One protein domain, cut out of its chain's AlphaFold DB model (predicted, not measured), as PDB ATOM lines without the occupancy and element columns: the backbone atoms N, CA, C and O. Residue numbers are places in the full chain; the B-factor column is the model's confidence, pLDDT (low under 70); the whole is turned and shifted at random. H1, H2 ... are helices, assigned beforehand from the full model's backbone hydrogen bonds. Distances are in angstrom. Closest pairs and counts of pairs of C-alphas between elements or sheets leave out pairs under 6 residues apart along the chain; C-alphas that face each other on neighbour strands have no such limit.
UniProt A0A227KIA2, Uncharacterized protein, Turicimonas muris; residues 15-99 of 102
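Overview. This is residues 15 to 99 of the 102 residues of an uncharacterized protein of Turicimonas muris (UniProt A0A227KIA2). Picture a small compact body of three shorter helices, H1, H2 and H3, with the first part of one long helix, H4, packed on H2 and H3, while the far end of H4, residues 87 to 98, sticks out with Asn 99 as a straight arm. The helices cross rather than run side by side, and a long link without a named element, residues 38 to 53, loops from H2 to H3. The printed part has 85 residues, with four named helices in the order H1, H2, H3, H4 and no named strand, and its class is all helix. The whole is compact, with a radius of gyration of the C-alphas of 13.4 A, yet elongated in outline, spanning 45 by 28 by 19 A.

Along the chain. Start at Thr 15 and go on to C-alpha 18 at (-26.661, -8.582, -17.008), where H1, residues 18 to 25, begins; it is 10.3 A long from first to last C-alpha. Next comes H2, residues 29 to 37, 12.4 A long. After the stretch 38 to 53, find C-alpha 54 at (-36.327, -6.536, -13.656); from there H3 runs to residue 68, over 21.3 A. H4, residues 72 to 98, is the longest helix at 38.9 A and ends at C-alpha 98, at (-60.087, -2.793, -19.154).

Arrangement. Look first at H1 and H3, which touch, closest at the C-alphas of Ser 25 and Lys 59, 4.2 A apart; they run the same way at a steep tilt of 49 degrees. H1 and H2 are close but not clearly touching: their closest C-alphas, those of Gln 22 and Phe 32, are 6.7 A apart. H2 touches H4, which meets it with residues 72 to 76 alone; the closest C-alphas are those of Val 31 and Ala 72, 5.9 A apart, and the lines are only just about perpendicular, at 71 degrees. H3 and H4 form a helical hairpin and run opposite ways at a steep tilt of 45 degrees. H4 touches H3 with residues 75 to 83 alone, and their closest C-alphas, those of Ala 61 and Ile 79, are 6.1 A apart. H1 and H4 are apart, and so are H2 and H3. In H1, H2, H3 and H4 every O i to N i+4 pair is within hydrogen-bond range.

Size, cuts and confidence. The two C-alphas farthest apart, those of Asp 30 and Asn 99, are 45.7 A apart. Residues 87 to 99, of which 87 to 98 belong to H4, stand free; without them the body of 72 residues spans 32 by 24 by 19 A. The link from H2 to H3 is long, with 16 residues, while the links from H1 to H2 and from H3 to H4 are tight. The printed part has no cut. Its mean pLDDT is 92.5, and no printed residue is under 70.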
ATOM      1  N   THR A  15     -34.095  -2.253 -22.394       77.31
ATOM      2  CA  THR A  15     -33.276  -3.432 -22.131       77.31
ATOM      3  C   THR A  15     -32.186  -3.104 -21.118       77.31
ATOM      4  O   THR A  15     -31.654  -1.996 -21.102       77.31
ATOM      5  N   LEU A  16     -31.863  -4.073 -20.273       86.12
ATOM      6  CA  LEU A  16     -30.857  -3.989 -19.224       86.12
ATOM      7  C   LEU A  16     -29.795  -5.053 -19.481       86.12
ATOM      8  O   LEU A  16     -30.138  -6.194 -19.776       86.12
ATOM      9  N   ASP A  17     -28.522  -4.700 -19.363       91.44
ATOM     10  CA  ASP A  17     -27.458  -5.698 -19.442       91.44
ATOM     11  C   ASP A  17     -27.327  -6.490 -18.125       91.44
ATOM     12  O   ASP A  17     -27.671  -6.000 -17.044       91.44
ATOM     13  N   VAL A  18     -26.825  -7.724 -18.193       91.50
ATOM     14  CA  VAL A  18     -26.661  -8.582 -17.008       91.50
ATOM     15  C   VAL A  18     -25.634  -7.991 -16.037       91.50
ATOM     16  O   VAL A  18     -25.866  -8.020 -14.823       91.50
ATOM     17  N   ASP A  19     -24.555  -7.380 -16.533       91.56
ATOM     18  CA  ASP A  19     -23.549  -6.752 -15.671       91.56
ATOM     19  C   ASP A  19     -24.086  -5.462 -15.034       91.56
ATOM     20  O   ASP A  19     -23.764  -5.124 -13.889       91.56
ATOM     21  N   GLU A  20     -24.954  -4.732 -15.740       92.38
ATOM     22  CA  GLU A  20     -25.673  -3.589 -15.173       92.38
ATOM     23  C   GLU A  20     -26.664  -4.029 -14.092       92.38
ATOM     24  O   GLU A  20     -26.708  -3.429 -13.012       92.38
ATOM     25  N   LEU A  21     -27.418  -5.107 -14.334       94.19
ATOM     26  CA  LEU A  21     -28.308  -5.698 -13.338       94.19
ATOM     27  C   LEU A  21     -27.531  -6.079 -12.073       94.19
ATOM     28  O   LEU A  21     -27.975  -5.751 -10.969       94.19
ATOM     29  N   GLN A  22     -26.365  -6.714 -12.217       94.69
ATOM     30  CA  GLN A  22     -25.502  -7.094 -11.100       94.69
ATOM     31  C   GLN A  22     -25.119  -5.874 -10.255       94.69
ATOM     32  O   GLN A  22     -25.387  -5.856  -9.049       94.69
ATOM     33  N   LYS A  23     -24.615  -4.806 -10.883       93.62
ATOM     34  CA  LYS A  23     -24.247  -3.550 -10.200       93.62
ATOM     35  C   LYS A  23     -25.434  -2.891  -9.494       93.62
ATOM     36  O   LYS A  23     -25.295  -2.392  -8.376       93.62
ATOM     37  N   LEU A  24     -26.609  -2.889 -10.124       94.19
ATOM     38  CA  LEU A  24     -27.805  -2.221  -9.603       94.19
ATOM     39  C   LEU A  24     -28.559  -3.041  -8.545       94.19
ATOM     40  O   LEU A  24     -29.310  -2.472  -7.744       94.19
ATOM     41  N   SER A  25     -28.368  -4.362  -8.524       93.31
ATOM     42  CA  SER A  25     -29.043  -5.279  -7.599       93.31
ATOM     43  C   SER A  25     -28.614  -5.087  -6.140       93.31
ATOM     44  O   SER A  25     -29.404  -5.318  -5.222       93.31
ATOM     45  N   GLY A  26     -27.364  -4.661  -5.915       93.06
ATOM     46  CA  GLY A  26     -26.738  -4.665  -4.592       93.06
ATOM     47  C   GLY A  26     -26.461  -6.071  -4.044       93.06
ATOM     48  O   GLY A  26     -26.241  -6.218  -2.841       93.06
ATOM     49  N   ILE A  27     -26.505  -7.100  -4.898       95.75
ATOM     50  CA  ILE A  27     -26.125  -8.477  -4.578       95.75
ATOM     51  C   ILE A  27     -24.609  -8.620  -4.824       95.75
ATOM     52  O   ILE A  27     -24.124  -8.171  -5.866       95.75
ATOM     53  N   PRO A  28     -23.846  -9.208  -3.882       95.12
ATOM     54  CA  PRO A  28     -22.428  -9.516  -4.085       95.12
ATOM     55  C   PRO A  28     -22.178 -10.330  -5.364       95.12
ATOM     56  O   PRO A  28     -23.019 -11.136  -5.754       95.12
ATOM     57  N   ALA A  29     -21.047 -10.098  -6.039       95.56
ATOM     58  CA  ALA A  29     -20.773 -10.672  -7.362       95.56
ATOM     59  C   ALA A  29     -20.699 -12.209  -7.357       95.56
ATOM     60  O   ALA A  29     -21.206 -12.846  -8.272       95.56
ATOM     61  N   ASP A  30     -20.113 -12.787  -6.313       96.25
ATOM     62  CA  ASP A  30     -20.078 -14.224  -6.034       96.25
ATOM     63  C   ASP A  30     -21.494 -14.812  -5.979       96.25
ATOM     64  O   ASP A  30     -21.840 -15.683  -6.771       96.25
ATOM     65  N   VAL A  31     -22.361 -14.229  -5.151       96.12
ATOM     66  CA  VAL A  31     -23.753 -14.680  -5.008       96.12
ATOM     67  C   VAL A  31     -24.552 -14.458  -6.290       96.12
ATOM     68  O   VAL A  31     -25.411 -15.261  -6.637       96.12
ATOM     69  N   PHE A  32     -24.301 -13.365  -7.008       96.94
ATOM     70  CA  PHE A  32     -24.969 -13.099  -8.280       96.94
ATOM     71  C   PHE A  32     -24.585 -14.129  -9.352       96.94
ATOM     72  O   PHE A  32     -25.443 -14.559 -10.122       96.94
ATOM     73  N   ASN A  33     -23.322 -14.560  -9.383       96.38
ATOM     74  CA  ASN A  33     -22.878 -15.626 -10.276       96.38
ATOM     75  C   ASN A  33     -23.523 -16.967  -9.914       96.38
ATOM     76  O   ASN A  33     -24.010 -17.644 -10.813       96.38
ATOM     77  N   GLU A  34     -23.626 -17.299  -8.623       97.50
ATOM     78  CA  GLU A  34     -24.366 -18.485  -8.171       97.50
ATOM     79  C   GLU A  34     -25.837 -18.432  -8.613       97.50
ATOM     80  O   GLU A  34     -26.362 -19.401  -9.148       97.50
ATOM     81  N   LEU A  35     -26.506 -17.278  -8.483       96.94
ATOM     82  CA  LEU A  35     -27.876 -17.097  -8.985       96.94
ATOM     83  C   LEU A  35     -27.987 -17.337 -10.496       96.94
ATOM     84  O   LEU A  35     -28.994 -17.874 -10.959       96.94
ATOM     85  N   ARG A  36     -26.970 -16.943 -11.269       94.81
ATOM     86  CA  ARG A  36     -26.914 -17.195 -12.713       94.81
ATOM     87  C   ARG A  36     -26.746 -18.681 -13.017       94.81
ATOM     88  O   ARG A  36     -27.420 -19.185 -13.904       94.81
ATOM     89  N   GLU A  37     -25.891 -19.378 -12.278       96.56
ATOM     90  CA  GLU A  37     -25.700 -20.829 -12.411       96.56
ATOM     91  C   GLU A  37     -26.956 -21.619 -12.022       96.56
ATOM     92  O   GLU A  37     -27.264 -22.635 -12.639       96.56
ATOM     93  N   LEU A  38     -27.723 -21.113 -11.053       96.31
ATOM     94  CA  LEU A  38     -29.022 -21.657 -10.654       96.31
ATOM     95  C   LEU A  38     -30.157 -21.348 -11.652       96.31
ATOM     96  O   LEU A  38     -31.281 -21.796 -11.435       96.31
ATOM     97  N   GLY A  39     -29.906 -20.569 -12.710       95.06
ATOM     98  CA  GLY A  39     -30.926 -20.178 -13.693       95.06
ATOM     99  C   GLY A  39     -31.942 -19.151 -13.176       95.06
ATOM    100  O   GLY A  39     -32.985 -18.937 -13.788       95.06
ATOM    101  N   ALA A  40     -31.661 -18.463 -12.063       94.81
ATOM    102  CA  ALA A  40     -32.605 -17.528 -11.436       94.81
ATOM    103  C   ALA A  40     -32.904 -16.276 -12.289       94.81
ATOM    104  O   ALA A  40     -33.814 -15.511 -11.973       94.81
ATOM    105  N   LEU A  41     -32.121 -16.032 -13.344       94.00
ATOM    106  CA  LEU A  41     -32.325 -14.924 -14.279       94.00
ATOM    107  C   LEU A  41     -33.200 -15.329 -15.474       94.00
ATOM    108  O   LEU A  41     -33.818 -14.455 -16.084       94.00
ATOM    109  N   ASP A  42     -33.271 -16.621 -15.801       92.25
ATOM    110  CA  ASP A  42     -33.812 -17.125 -17.069       92.25
ATOM    111  C   ASP A  42     -35.283 -16.735 -17.263       92.25
ATOM    112  O   ASP A  42     -35.700 -16.328 -18.347       92.25
ATOM    113  N   GLU A  43     -36.064 -16.755 -16.183       88.38
ATOM    114  CA  GLU A  43     -37.487 -16.406 -16.199       88.38
ATOM    115  C   GLU A  43     -37.775 -14.921 -16.486       88.38
ATOM    116  O   GLU A  43     -38.899 -14.567 -16.871       88.38
ATOM    117  N   PHE A  44     -36.777 -14.047 -16.307       90.75
ATOM    118  CA  PHE A  44     -36.899 -12.609 -16.545       90.75
ATOM    119  C   PHE A  44     -36.563 -12.223 -17.978       90.75
ATOM    120  O   PHE A  44     -36.950 -11.134 -18.410       90.75
ATOM    121  N   PHE A  45     -35.900 -13.100 -18.735       90.44
ATOM    122  CA  PHE A  45     -35.694 -12.868 -20.154       90.44
ATOM    123  C   PHE A  45     -37.034 -12.910 -20.901       90.44
ATOM    124  O   PHE A  45     -37.925 -13.736 -20.666       90.44
ATOM    125  N   ARG A  46     -37.195 -11.961 -21.816       86.88
ATOM    126  CA  ARG A  46     -38.324 -11.852 -22.737       86.88
ATOM    127  C   ARG A  46     -37.729 -11.672 -24.119       86.88
ATOM    128  O   ARG A  46     -37.012 -10.709 -24.334       86.88
ATOM    129  N   GLU A  47     -37.963 -12.625 -25.018       87.00
ATOM    130  CA  GLU A  47     -37.428 -12.572 -26.392       87.00
ATOM    131  C   GLU A  47     -35.895 -12.379 -26.443       87.00
ATOM    132  O   GLU A  47     -35.362 -11.697 -27.312       87.00
ATOM    133  N   GLY A  48     -35.174 -12.970 -25.483       85.44
ATOM    134  CA  GLY A  48     -33.713 -12.874 -25.395       85.44
ATOM    135  C   GLY A  48     -33.181 -11.567 -24.801       85.44
ATOM    136  O   GLY A  48     -31.969 -11.421 -24.675       85.44
ATOM    137  N   VAL A  49     -34.050 -10.641 -24.383       88.62
ATOM    138  CA  VAL A  49     -33.653  -9.408 -23.692       88.62
ATOM    139  C   VAL A  49     -34.119  -9.403 -22.243       88.62
ATOM    140  O   VAL A  49     -35.144  -9.993 -21.901       88.62
ATOM    141  N   LEU A  50     -33.368  -8.718 -21.384       89.81
ATOM    142  CA  LEU A  50     -33.725  -8.511 -19.988       89.81
ATOM    143  C   LEU A  50     -34.428  -7.150 -19.848       89.81
ATOM    144  O   LEU A  50     -33.794  -6.110 -20.038       89.81
ATOM    145  N   PRO A  51     -35.727  -7.109 -19.518       90.19
ATOM    146  CA  PRO A  51     -36.446  -5.849 -19.372       90.19
ATOM    147  C   PRO A  51     -35.918  -5.040 -18.182       90.19
ATOM    148  O   PRO A  51     -35.704  -5.592 -17.099       90.19
ATOM    149  N   ALA A  52     -35.777  -3.720 -18.322       87.50
ATOM    150  CA  ALA A  52     -35.185  -2.896 -17.259       87.50
ATOM    151  C   ALA A  52     -35.976  -2.875 -15.941       87.50
ATOM    152  O   ALA A  52     -35.401  -2.682 -14.869       87.50
ATOM    153  N   ASN A  53     -37.286  -3.136 -15.974       86.38
ATOM    154  CA  ASN A  53     -38.091  -3.260 -14.754       86.38
ATOM    155  C   ASN A  53     -37.669  -4.451 -13.870       86.38
ATOM    156  O   ASN A  53     -37.973  -4.444 -12.674       86.38
ATOM    157  N   THR A  54     -36.921  -5.420 -14.410       90.62
ATOM    158  CA  THR A  54     -36.327  -6.536 -13.656       90.62
ATOM    159  C   THR A  54     -35.428  -6.046 -12.521       90.62
ATOM    160  O   THR A  54     -35.401  -6.646 -11.445       90.62
ATOM    161  N   VAL A  55     -34.783  -4.883 -12.683       92.44
ATOM    162  CA  VAL A  55     -33.933  -4.283 -11.643       92.44
ATOM    163  C   VAL A  55     -34.669  -4.100 -10.312       92.44
ATOM    164  O   VAL A  55     -34.069  -4.190  -9.242       92.44
ATOM    165  N   VAL A  56     -35.988  -3.878 -10.346       91.94
ATOM    166  CA  VAL A  56     -36.805  -3.677  -9.141       91.94
ATOM    167  C   VAL A  56     -36.863  -4.952  -8.300       91.94
ATOM    168  O   VAL A  56     -36.808  -4.876  -7.068       91.94
ATOM    169  N   VAL A  57     -36.958  -6.113  -8.952       94.50
ATOM    170  CA  VAL A  57     -36.987  -7.428  -8.300       94.50
ATOM    171  C   VAL A  57     -35.646  -7.686  -7.620       94.50
ATOM    172  O   VAL A  57     -35.599  -7.869  -6.402       94.50
ATOM    173  N   PHE A  58     -34.552  -7.561  -8.369       95.19
ATOM    174  CA  PHE A  58     -33.201  -7.827  -7.874       95.19
ATOM    175  C   PHE A  58     -32.754  -6.832  -6.799       95.19
ATOM    176  O   PHE A  58     -32.183  -7.232  -5.790       95.19
ATOM    177  N   LYS A  59     -33.106  -5.546  -6.915       94.94
ATOM    178  CA  LYS A  59     -32.840  -4.544  -5.866       94.94
ATOM    179  C   LYS A  59     -33.637  -4.806  -4.587       94.94
ATOM    180  O   LYS A  59     -33.228  -4.423  -3.487       94.94
ATOM    181  N   LYS A  60     -34.822  -5.415  -4.685       95.12
ATOM    182  CA  LYS A  60     -35.575  -5.865  -3.506       95.12
ATOM    183  C   LYS A  60     -34.928  -7.112  -2.899       95.12
ATOM    184  O   LYS A  60     -34.720  -7.130  -1.688       95.12
ATOM    185  N   ALA A  61     -34.553  -8.082  -3.728       95.44
ATOM    186  CA  ALA A  61     -33.855  -9.292  -3.313       95.44
ATOM    187  C   ALA A  61     -32.518  -8.975  -2.616       95.44
ATOM    188  O   ALA A  61     -32.296  -9.441  -1.505       95.44
ATOM    189  N   GLY A  62     -31.687  -8.084  -3.171       95.75
ATOM    190  CA  GLY A  62     -30.418  -7.668  -2.563       95.75
ATOM    191  C   GLY A  62     -30.580  -7.014  -1.187       95.75
ATOM    192  O   GLY A  62     -29.842  -7.325  -0.249       95.75
ATOM    193  N   ARG A  63     -31.614  -6.177  -1.007       95.94
ATOM    194  CA  ARG A  63     -31.955  -5.610   0.314       95.94
ATOM    195  C   ARG A  63     -32.364  -6.684   1.323       95.94
ATOM    196  O   ARG A  63     -31.947  -6.622   2.480       95.94
ATOM    197  N   LEU A  64     -33.168  -7.657   0.897       95.12
ATOM    198  CA  LEU A  64     -33.619  -8.752   1.755       95.12
ATOM    199  C   LEU A  64     -32.469  -9.699   2.099       95.12
ATOM    200  O   LEU A  64     -32.289 -10.007   3.272       95.12
ATOM    201  N   ARG A  65     -31.607 -10.044   1.137       94.88
ATOM    202  CA  ARG A  65     -30.368 -10.786   1.392       94.88
ATOM    203  C   ARG A  65     -29.532 -10.105   2.470       94.88
ATOM    204  O   ARG A  65     -29.118 -10.757   3.417       94.88
ATOM    205  N   LYS A  66     -29.305  -8.790   2.358       93.25
ATOM    206  CA  LYS A  66     -28.535  -8.035   3.361       93.25
ATOM    207  C   LYS A  66     -29.174  -8.092   4.754       93.25
ATOM    208  O   LYS A  66     -28.454  -8.116   5.743       93.25
ATOM    209  N   SER A  67     -30.503  -8.105   4.824       95.69
ATOM    210  CA  SER A  67     -31.245  -8.085   6.092       95.69
ATOM    211  C   SER A  67     -31.333  -9.463   6.753       95.69
ATOM    212  O   SER A  67     -31.285  -9.552   7.974       95.69
ATOM    213  N   PHE A  68     -31.449 -10.524   5.953       94.69
ATOM    214  CA  PHE A  68     -31.735 -11.886   6.418       94.69
ATOM    215  C   PHE A  68     -30.591 -12.880   6.182       94.69
ATOM    216  O   PHE A  68     -30.735 -14.046   6.516       94.69
ATOM    217  N   GLN A  69     -29.469 -12.430   5.612       93.19
ATOM    218  CA  GLN A  69     -28.293 -13.252   5.290       93.19
ATOM    219  C   GLN A  69     -28.630 -14.489   4.441       93.19
ATOM    220  O   GLN A  69     -28.120 -15.578   4.676       93.19
ATOM    221  N   LEU A  70     -29.503 -14.309   3.447       94.69
ATOM    222  CA  LEU A  70     -29.951 -15.395   2.575       94.69
ATOM    223  C   LEU A  70     -28.797 -15.944   1.723       94.69
ATOM    224  O   LEU A  70     -28.043 -15.168   1.124       94.69
ATOM    225  N   ASP A  71     -28.712 -17.270   1.637       95.06
ATOM    226  CA  ASP A  71     -27.885 -17.983   0.663       95.06
ATOM    227  C   ASP A  71     -28.462 -17.861  -0.762       95.06
ATOM    228  O   ASP A  71     -29.580 -17.370  -0.954       95.06
ATOM    229  N   ALA A  72     -27.705 -18.297  -1.773       95.19
ATOM    230  CA  ALA A  72     -28.106 -18.176  -3.172       95.19
ATOM    231  C   ALA A  72     -29.375 -18.969  -3.525       95.19
ATOM    232  O   ALA A  72     -30.203 -18.452  -4.270       95.19
ATOM    233  N   ASN A  73     -29.596 -20.159  -2.955       96.62
ATOM    234  CA  ASN A  73     -30.804 -20.951  -3.221       96.62
ATOM    235  C   ASN A  73     -32.044 -20.261  -2.643       96.62
ATOM    236  O   ASN A  73     -33.047 -20.066  -3.332       96.62
ATOM    237  N   SER A  74     -31.954 -19.826  -1.384       96.75
ATOM    238  CA  SER A  74     -33.009 -19.060  -0.717       96.75
ATOM    239  C   SER A  74     -33.308 -17.753  -1.457       96.75
ATOM    240  O   SER A  74     -34.462 -17.339  -1.592       96.75
ATOM    241  N   LEU A  75     -32.265 -17.095  -1.966       96.69
ATOM    242  CA  LEU A  75     -32.385 -15.860  -2.724       96.69
ATOM    243  C   LEU A  75     -32.975 -16.083  -4.125       96.69
ATOM    244  O   LEU A  75     -33.770 -15.252  -4.559       96.69
ATOM    245  N   ALA A  76     -32.654 -17.191  -4.799       97.06
ATOM    246  CA  ALA A  76     -33.242 -17.578  -6.081       97.06
ATOM    247  C   ALA A  76     -34.755 -17.795  -5.950       97.06
ATOM    248  O   ALA A  76     -35.531 -17.193  -6.691       97.06
ATOM    249  N   LEU A  77     -35.187 -18.552  -4.933       96.50
ATOM    250  CA  LEU A  77     -36.611 -18.732  -4.623       96.50
ATOM    251  C   LEU A  77     -37.303 -17.398  -4.322       96.50
ATOM    252  O   LEU A  77     -38.418 -17.139  -4.775       96.50
ATOM    253  N   LEU A  78     -36.642 -16.519  -3.568       95.62
ATOM    254  CA  LEU A  78     -37.182 -15.200  -3.258       95.62
ATOM    255  C   LEU A  78     -37.334 -14.329  -4.514       95.62
ATOM    256  O   LEU A  78     -38.337 -13.627  -4.651       95.62
ATOM    257  N   ILE A  79     -36.345 -14.348  -5.408       96.38
ATOM    258  CA  ILE A  79     -36.387 -13.638  -6.690       96.38
ATOM    259  C   ILE A  79     -37.574 -14.135  -7.518       96.38
ATOM    260  O   ILE A  79     -38.372 -13.297  -7.944       96.38
ATOM    261  N   HIS A  80     -37.745 -15.457  -7.619       95.81
ATOM    262  CA  HIS A  80     -38.867 -16.097  -8.304       95.81
ATOM    263  C   HIS A  80     -40.223 -15.592  -7.794       95.81
ATOM    264  O   HIS A  80     -40.995 -14.973  -8.531       95.81
ATOM    265  N   PHE A  81     -40.487 -15.720  -6.490       95.38
ATOM    266  CA  PHE A  81     -41.774 -15.304  -5.923       95.38
ATOM    267  C   PHE A  81     -42.015 -13.789  -5.992       95.38
ATOM    268  O   PHE A  81     -43.157 -13.338  -6.142       95.38
ATOM    269  N   ILE A  82     -40.967 -12.963  -5.880       94.50
ATOM    270  CA  ILE A  82     -41.109 -11.514  -6.078       94.50
ATOM    271  C   ILE A  82     -41.468 -11.220  -7.538       94.50
ATOM    272  O   ILE A  82     -42.346 -10.384  -7.770       94.50
ATOM    273  N   GLY A  83     -40.799 -11.870  -8.493       92.62
ATOM    274  CA  GLY A  83     -41.059 -11.740  -9.924       92.62
ATOM    275  C   GLY A  83     -42.498 -12.106 -10.270       92.62
ATOM    276  O   GLY A  83     -43.240 -11.272 -10.798       92.62
ATOM    277  N   GLU A  84     -42.929 -13.296  -9.857       93.19
ATOM    278  CA  GLU A  84     -44.284 -13.800 -10.077       93.19
ATOM    279  C   GLU A  84     -45.345 -12.874  -9.455       93.19
ATOM    280  O   GLU A  84     -46.302 -12.468 -10.118       93.19
ATOM    281  N   SER A  85     -45.144 -12.421  -8.209       92.88
ATOM    282  CA  SER A  85     -46.070 -11.487  -7.552       92.88
ATOM    283  C   SER A  85     -46.180 -10.148  -8.286       92.88
ATOM    284  O   SER A  85     -47.263  -9.550  -8.337       92.88
ATOM    285  N   GLN A  86     -45.084  -9.636  -8.854       89.31
ATOM    286  CA  GLN A  86     -45.130  -8.397  -9.630       89.31
ATOM    287  C   GLN A  86     -45.883  -8.566 -10.945       89.31
ATOM    288  O   GLN A  86     -46.660  -7.674 -11.307       89.31
ATOM    289  N   GLU A  87     -45.690  -9.693 -11.623       88.12
ATOM    290  CA  GLU A  87     -46.397  -9.993 -12.862       88.12
ATOM    291  C   GLU A  87     -47.897 -10.183 -12.606       88.12
ATOM    292  O   GLU A  87     -48.716  -9.530 -13.253       88.12
ATOM    293  N   LEU A  88     -48.277 -10.919 -11.558       91.75
ATOM    294  CA  LEU A  88     -49.675 -11.037 -11.128       91.75
ATOM    295  C   LEU A  88     -50.300  -9.665 -10.837       91.75
ATOM    296  O   LEU A  88     -51.369  -9.327 -11.351       91.75
ATOM    297  N   ARG A  89     -49.610  -8.798 -10.084       90.25
ATOM    298  CA  ARG A  89     -50.077  -7.420  -9.825       90.25
ATOM    299  C   ARG A  89     -50.185  -6.587 -11.102       90.25
ATOM    300  O   ARG A  89     -50.982  -5.645 -11.158       90.25
ATOM    301  N   ARG A  90     -49.360  -6.848 -12.117       87.50
ATOM    302  CA  ARG A  90     -49.440  -6.179 -13.422       87.50
ATOM    303  C   ARG A  90     -50.671  -6.650 -14.193       87.50
ATOM    304  O   ARG A  90     -51.407  -5.800 -14.692       87.50
ATOM    305  N   GLN A  91     -50.919  -7.954 -14.234       90.12
ATOM    306  CA  GLN A  91     -52.086  -8.547 -14.889       90.12
ATOM    307  C   GLN A  91     -53.389  -8.066 -14.251       90.12
ATOM    308  O   GLN A  91     -54.257  -7.555 -14.955       90.12
ATOM    309  N   ILE A  92     -53.475  -8.089 -12.919       91.56
ATOM    310  CA  ILE A  92     -54.625  -7.571 -12.168       91.56
ATOM    311  C   ILE A  92     -54.891  -6.101 -12.523       91.56
ATOM    312  O   ILE A  92     -56.006  -5.736 -12.887       91.56
ATOM    313  N   ARG A  93     -53.860  -5.243 -12.507       89.56
ATOM    314  CA  ARG A  93     -54.008  -3.826 -12.900       89.56
ATOM    315  C   ARG A  93     -54.456  -3.653 -14.349       89.56
ATOM    316  O   ARG A  93     -55.159  -2.690 -14.644       89.56
ATOM    317  N   LYS A  94     -54.032  -4.536 -15.256       89.88
ATOM    318  CA  LYS A  94     -54.474  -4.517 -16.654       89.88
ATOM    319  C   LYS A  94     -55.966  -4.842 -16.747       89.88
ATOM    320  O   LYS A  94     -56.678  -4.111 -17.423       89.88
ATOM    321  N   ILE A  95     -56.435  -5.850 -16.011       90.19
ATOM    322  CA  ILE A  95     -57.850  -6.242 -15.960       90.19
ATOM    323  C   ILE A  95     -58.719  -5.089 -15.445       90.19
ATOM    324  O   ILE A  95     -59.620  -4.664 -16.162       90.19
ATOM    325  N   TYR A  96     -58.393  -4.501 -14.287       86.88
ATOM    326  CA  TYR A  96     -59.146  -3.363 -13.731       86.88
ATOM    327  C   TYR A  96     -59.174  -2.137 -14.659       86.88
ATOM    328  O   TYR A  96     -60.130  -1.369 -14.656       86.88
ATOM    329  N   ARG A  97     -58.132  -1.926 -15.477       85.31
ATOM    330  CA  ARG A  97     -58.125  -0.848 -16.483       85.31
ATOM    331  C   ARG A  97     -59.064  -1.125 -17.653       85.31
ATOM    332  O   ARG A  97     -59.582  -0.178 -18.232       85.31
ATOM    333  N   THR A  98     -59.229  -2.388 -18.034       83.75
ATOM    334  CA  THR A  98     -60.087  -2.793 -19.154       83.75
ATOM    335  C   THR A  98     -61.544  -2.962 -18.725       83.75
ATOM    336  O   THR A  98     -62.436  -2.752 -19.540       83.75
ATOM    337  N   ASN A  99     -61.801  -3.279 -17.456       78.50
ATOM    338  CA  ASN A  99     -63.141  -3.317 -16.885       78.50
ATOM    339  C   ASN A  99     -63.116  -2.804 -15.428       78.50
ATOM    340  O   ASN A  99     -62.781  -3.575 -14.530       78.50
TER     341      ASN A  99